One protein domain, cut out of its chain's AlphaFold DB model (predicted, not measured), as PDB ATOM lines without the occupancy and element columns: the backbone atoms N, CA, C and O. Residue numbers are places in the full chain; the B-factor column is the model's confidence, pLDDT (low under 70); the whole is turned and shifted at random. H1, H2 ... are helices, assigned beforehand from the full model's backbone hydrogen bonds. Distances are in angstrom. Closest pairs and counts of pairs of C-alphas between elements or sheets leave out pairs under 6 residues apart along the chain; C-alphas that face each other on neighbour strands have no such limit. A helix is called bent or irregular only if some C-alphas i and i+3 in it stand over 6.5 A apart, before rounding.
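AT A GLANCE: This is residues 85 to 125 of the 126 residues of the protein "Hypothetical protein" of Grammatophora oceanica (UniProt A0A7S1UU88). One long bent helix, H1, makes the length of the domain; beyond its last residue the backbone folds back, and the short helix H2 packs crosswise on H1's far part, like a small hook. Residues 85 to 103 of H1 stick out free. The 41 printed residues hold two named helices, H1 then H2, and no named strand: all helix, extended, with a radius of gyration of the C-alphas of 14.5 A and spans of 43 by 17 by 9 A.

IN THESE COORDINATES: H1, residues 85 to 115, was assigned as one helix by its hydrogen bonds, but is bent: C-alphas 92 and 95 are 7.0 A apart. Arm H1a, residues 85 to 92, begins at C-alpha (11.056, -43.312, 47.536) and measures 10.5 A. Arm H1b, residues 95 to 115, measures 30.0 A. H2, residues 119 to 124, measures 9.3 A and ends at C-alpha (-12.671, -16.270, 32.695).

HOW THE PARTS SIT: H1a and H1b stand at a steep tilt of 50 degrees. H1b touches H2 with residues 108 to 112 alone; the closest C-alphas, of Ala 108 and Phe 119, are 5.5 A apart. Their lines are about perpendicular, at 79 degrees. H1a and H2 are apart. In H1a and H1b every O i to N i+4 pair is within hydrogen-bond range; in H2, 1 of 2.

THE WHOLE: The C-alphas farthest apart, of Glu 85 and Tyr 115, are 43.8 A apart. The printed part has no cut, and the link from H1 to H2 is tight. Residues 119 to 123 and 125 have pLDDT under 70.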
ATOM      1  N   GLU A  85      10.749 -44.245  48.628       78.69
ATOM      2  CA  GLU A  85      11.056 -43.312  47.536       78.69
ATOM      3  C   GLU A  85       9.919 -42.312  47.261       78.69
ATOM      4  O   GLU A  85      10.164 -41.121  47.053       78.69
ATOM      5  N   ILE A  86       8.658 -42.760  47.320       84.12
ATOM      6  CA  ILE A  86       7.492 -41.870  47.200       84.12
ATOM      7  C   ILE A  86       7.467 -40.859  48.350       84.12
ATOM      8  O   ILE A  86       7.207 -39.677  48.122       84.12
ATOM      9  N   LEU A  87       7.723 -41.304  49.582       89.38
ATOM     10  CA  LEU A  87       7.735 -40.412  50.742       89.38
ATOM     11  C   LEU A  87       8.853 -39.373  50.637       89.38
ATOM     12  O   LEU A  87       8.591 -38.194  50.862       89.38
ATOM     13  N   ASP A  88      10.055 -39.789  50.245       85.69
ATOM     14  CA  ASP A  88      11.185 -38.879  50.048       85.69
ATOM     15  C   ASP A  88      10.883 -37.841  48.953       85.69
ATOM     16  O   ASP A  88      11.033 -36.634  49.155       85.69
ATOM     17  N   SER A  89      10.304 -38.290  47.835       88.62
ATOM     18  CA  SER A  89       9.877 -37.413  46.738       88.62
ATOM     19  C   SER A  89       8.838 -36.377  47.184       88.62
ATOM     20  O   SER A  89       8.924 -35.204  46.812       88.62
ATOM     21  N   LEU A  90       7.860 -36.776  48.005       92.38
ATOM     22  CA  LEU A  90       6.849 -35.863  48.548       92.38
ATOM     23  C   LEU A  90       7.464 -34.827  49.492       92.38
ATOM     24  O   LEU A  90       7.113 -33.648  49.415       92.38
ATOM     25  N   VAL A  91       8.393 -35.242  50.357       95.06
ATOM     26  CA  VAL A  91       9.099 -34.338  51.277       95.06
ATOM     27  C   VAL A  91       9.912 -33.307  50.498       95.06
ATOM     28  O   VAL A  91       9.845 -32.118  50.811       95.06
ATOM     29  N   MET A  92      10.606 -33.728  49.441       92.75
ATOM     30  CA  MET A  92      11.376 -32.832  48.574       92.75
ATOM     31  C   MET A  92      10.485 -31.863  47.784       92.75
ATOM     32  O   MET A  92      10.869 -30.715  47.554       92.75
ATOM     33  N   ALA A  93       9.277 -32.283  47.399       94.31
ATOM     34  CA  ALA A  93       8.324 -31.441  46.675       94.31
ATOM     35  C   ALA A  93       7.586 -30.424  47.571       94.31
ATOM     36  O   ALA A  93       7.131 -29.384  47.079       94.31
ATOM     37  N   MET A  94       7.471 -30.689  48.878       95.62
ATOM     38  CA  MET A  94       6.690 -29.872  49.820       95.62
ATOM     39  C   MET A  94       7.065 -28.379  49.858       95.62
ATOM     40  O   MET A  94       6.144 -27.561  49.849       95.62
ATOM     41  N   PRO A  95       8.350 -27.963  49.866       95.06
ATOM     42  CA  PRO A  95       8.703 -26.543  49.930       95.06
ATOM     43  C   PRO A  95       8.212 -25.752  48.715       95.06
ATOM     44  O   PRO A  95       7.638 -24.673  48.856       95.06
ATOM     45  N   VAL A  96       8.396 -26.311  47.515       95.25
ATOM     46  CA  VAL A  96       7.970 -25.685  46.256       95.25
ATOM     47  C   VAL A  96       6.447 -25.630  46.193       95.25
ATOM     48  O   VAL A  96       5.876 -24.583  45.888       95.25
ATOM     49  N   PHE A  97       5.785 -26.731  46.547       95.44
ATOM     50  CA  PHE A  97       4.328 -26.792  46.615       95.44
ATOM     51  C   PHE A  97       3.750 -25.758  47.593       95.44
ATOM     52  O   PHE A  97       2.823 -25.024  47.243       95.44
ATOM     53  N   GLY A  98       4.323 -25.653  48.795       95.81
ATOM     54  CA  GLY A  98       3.902 -24.694  49.812       95.81
ATOM     55  C   GLY A  98       4.077 -23.246  49.360       95.81
ATOM     56  O   GLY A  98       3.150 -22.450  49.505       95.81
ATOM     57  N   PHE A  99       5.218 -22.917  48.747       96.31
ATOM     58  CA  PHE A  99       5.479 -21.581  48.207       96.31
ATOM     59  C   PHE A  99       4.433 -21.165  47.164       96.31
ATOM     60  O   PHE A  99       3.812 -20.111  47.297       96.31
ATOM     61  N   TRP A 100       4.191 -22.004  46.153       96.19
ATOM     62  CA  TRP A 100       3.232 -21.681  45.092       96.19
ATOM     63  C   TRP A 100       1.789 -21.651  45.591       96.19
ATOM     64  O   TRP A 100       1.015 -20.798  45.161       96.19
ATOM     65  N   THR A 101       1.437 -22.522  46.538       95.62
ATOM     66  CA  THR A 101       0.113 -22.504  47.171       95.62
ATOM     67  C   THR A 101      -0.093 -21.217  47.965       95.62
ATOM     68  O   THR A 101      -1.125 -20.568  47.815       95.62
ATOM     69  N   ALA A 102       0.892 -20.798  48.763       95.00
ATOM     70  CA  ALA A 102       0.822 -19.547  49.513       95.00
ATOM     71  C   ALA A 102       0.710 -18.331  48.581       95.00
ATOM     72  O   ALA A 102      -0.099 -17.438  48.833       95.00
ATOM     73  N   LEU A 103       1.465 -18.316  47.478       94.12
ATOM     74  CA  LEU A 103       1.388 -17.257  46.475       94.12
ATOM     75  C   LEU A 103       0.004 -17.204  45.809       94.12
ATOM     76  O   LEU A 103      -0.587 -16.130  45.700       94.12
ATOM     77  N   ALA A 104      -0.536 -18.359  45.408       92.25
ATOM     78  CA  ALA A 104      -1.865 -18.456  44.811       92.25
ATOM     79  C   ALA A 104      -2.963 -18.006  45.787       92.25
ATOM     80  O   ALA A 104      -3.853 -17.249  45.402       92.25
ATOM     81  N   LEU A 105      -2.875 -18.413  47.057       91.25
ATOM     82  CA  LEU A 105      -3.806 -17.992  48.105       91.25
ATOM     83  C   LEU A 105      -3.708 -16.492  48.387       91.25
ATOM     84  O   LEU A 105      -4.739 -15.838  48.509       91.25
ATOM     85  N   SER A 106      -2.496 -15.933  48.444       91.31
ATOM     86  CA  SER A 106      -2.294 -14.492  48.616       91.31
ATOM     87  C   SER A 106      -2.924 -13.706  47.467       91.31
ATOM     88  O   SER A 106      -3.672 -12.762  47.716       91.31
ATOM     89  N   PHE A 107      -2.705 -14.135  46.221       88.06
ATOM     90  CA  PHE A 107      -3.328 -13.510  45.058       88.06
ATOM     91  C   PHE A 107      -4.856 -13.614  45.097       88.06
ATOM     92  O   PHE A 107      -5.546 -12.613  44.913       88.06
ATOM     93  N   ALA A 108      -5.392 -14.808  45.366       84.88
ATOM     94  CA  ALA A 108      -6.831 -15.036  45.448       84.88
ATOM     95  C   ALA A 108      -7.481 -14.180  46.545       84.88
ATOM     96  O   ALA A 108      -8.536 -13.591  46.320       84.88
ATOM     97  N   HIS A 109      -6.829 -14.069  47.704       85.00
ATOM     98  CA  HIS A 109      -7.283 -13.234  48.809       85.00
ATOM     99  C   HIS A 109      -7.310 -11.753  48.419       85.00
ATOM    100  O   HIS A 109      -8.366 -11.128  48.490       85.00
ATOM    101  N   THR A 110      -6.202 -11.211  47.901       86.44
ATOM    102  CA  THR A 110      -6.129  -9.807  47.460       86.44
ATOM    103  C   THR A 110      -7.106  -9.493  46.321       86.44
ATOM    104  O   THR A 110      -7.664  -8.397  46.268       86.44
ATOM    105  N   TYR A 111      -7.329 -10.428  45.394       82.19
ATOM    106  CA  TYR A 111      -8.306 -10.257  44.319       82.19
ATOM    107  C   TYR A 111      -9.737 -10.196  44.864       82.19
ATOM    108  O   TYR A 111     -10.491  -9.296  44.492       82.19
ATOM    109  N   ASN A 112     -10.095 -11.118  45.761       83.50
ATOM    110  CA  ASN A 112     -11.419 -11.158  46.375       83.50
ATOM    111  C   ASN A 112     -11.692  -9.873  47.176       83.50
ATOM    112  O   ASN A 112     -12.728  -9.245  46.988       83.50
ATOM    113  N   GLU A 113     -10.718  -9.392  47.955       85.31
ATOM    114  CA  GLU A 113     -10.838  -8.117  48.677       85.31
ATOM    115  C   GLU A 113     -11.066  -6.910  47.754       85.31
ATOM    116  O   GLU A 113     -11.832  -6.009  48.094       85.31
ATOM    117  N   ARG A 114     -10.417  -6.871  46.582       83.06
ATOM    118  CA  ARG A 114     -10.529  -5.735  45.649       83.06
ATOM    119  C   ARG A 114     -11.764  -5.768  44.761       83.06
ATOM    120  O   ARG A 114     -12.282  -4.706  44.423       83.06
ATOM    121  N   TYR A 115     -12.181  -6.948  44.319       80.50
ATOM    122  CA  TYR A 115     -13.178  -7.094  43.258       80.50
ATOM    123  C   TYR A 115     -14.442  -7.840  43.700       80.50
ATOM    124  O   TYR A 115     -15.399  -7.888  42.929       80.50
ATOM    125  N   GLY A 116     -14.469  -8.394  44.919       74.06
ATOM    126  CA  GLY A 116     -15.633  -9.062  45.511       74.06
ATOM    127  C   GLY A 116     -16.068 -10.353  44.806       74.06
ATOM    128  O   GLY A 116     -17.210 -10.772  44.976       74.06
ATOM    129  N   GLY A 117     -15.195 -10.946  43.983       71.44
ATOM    130  CA  GLY A 117     -15.449 -12.157  43.193       71.44
ATOM    131  C   GLY A 117     -14.498 -13.305  43.542       71.44
ATOM    132  O   GLY A 117     -13.537 -13.135  44.296       71.44
ATOM    133  N   ASN A 118     -14.747 -14.488  42.980       71.75
ATOM    134  CA  ASN A 118     -13.915 -15.670  43.224       71.75
ATOM    135  C   ASN A 118     -12.733 -15.749  42.246       71.75
ATOM    136  O   ASN A 118     -12.739 -15.137  41.184       71.75
ATOM    137  N   PHE A 119     -11.722 -16.563  42.574       67.19
ATOM    138  CA  PHE A 119     -10.520 -16.749  41.742       67.19
ATOM    139  C   PHE A 119     -10.831 -17.118  40.276       67.19
ATOM    140  O   PHE A 119     -10.129 -16.686  39.366       67.19
ATOM    141  N   LEU A 120     -11.911 -17.869  40.030       69.88
ATOM    142  CA  LEU A 120     -12.346 -18.232  38.676       69.88
ATOM    143  C   LEU A 120     -12.844 -17.025  37.862       69.88
ATOM    144  O   LEU A 120     -12.627 -16.989  36.653       69.88
ATOM    145  N   ASP A 121     -13.418 -16.005  38.505       67.88
ATOM    146  CA  ASP A 121     -13.868 -14.785  37.820       67.88
ATOM    147  C   ASP A 121     -12.688 -13.990  37.241       67.88
ATOM    148  O   ASP A 121     -12.851 -13.269  36.261       67.88
ATOM    149  N   ALA A 122     -11.485 -14.144  37.807       66.88
ATOM    150  CA  ALA A 122     -10.260 -13.518  37.309       66.88
ATOM    151  C   ALA A 122      -9.697 -14.203  36.050       66.88
ATOM    152  O   ALA A 122      -9.023 -13.553  35.256       66.88
ATOM    153  N   LEU A 123      -9.954 -15.504  35.876       69.94
ATOM    154  CA  LEU A 123      -9.431 -16.317  34.769       69.94
ATOM    155  C   LEU A 123     -10.353 -16.340  33.546       69.94
ATOM    156  O   LEU A 123      -9.874 -16.544  32.434       69.94
ATOM    157  N   PHE A 124     -11.658 -16.135  33.746       74.38
ATOM    158  CA  PHE A 124     -12.671 -16.270  32.695       74.38
ATOM    159  C   PHE A 124     -13.450 -14.981  32.396       74.38
ATOM    160  O   PHE A 124     -14.366 -15.002  31.575       74.38
ATOM    161  N   ARG A 125     -13.077 -13.843  33.002       58.12
ATOM    162  CA  ARG A 125     -13.509 -12.519  32.528       58.12
ATOM    163  C   ARG A 125     -12.728 -12.140  31.264       58.12
ATOM    164  O   ARG A 125     -11.706 -11.463  31.335       58.12
TER     165      ARG A 125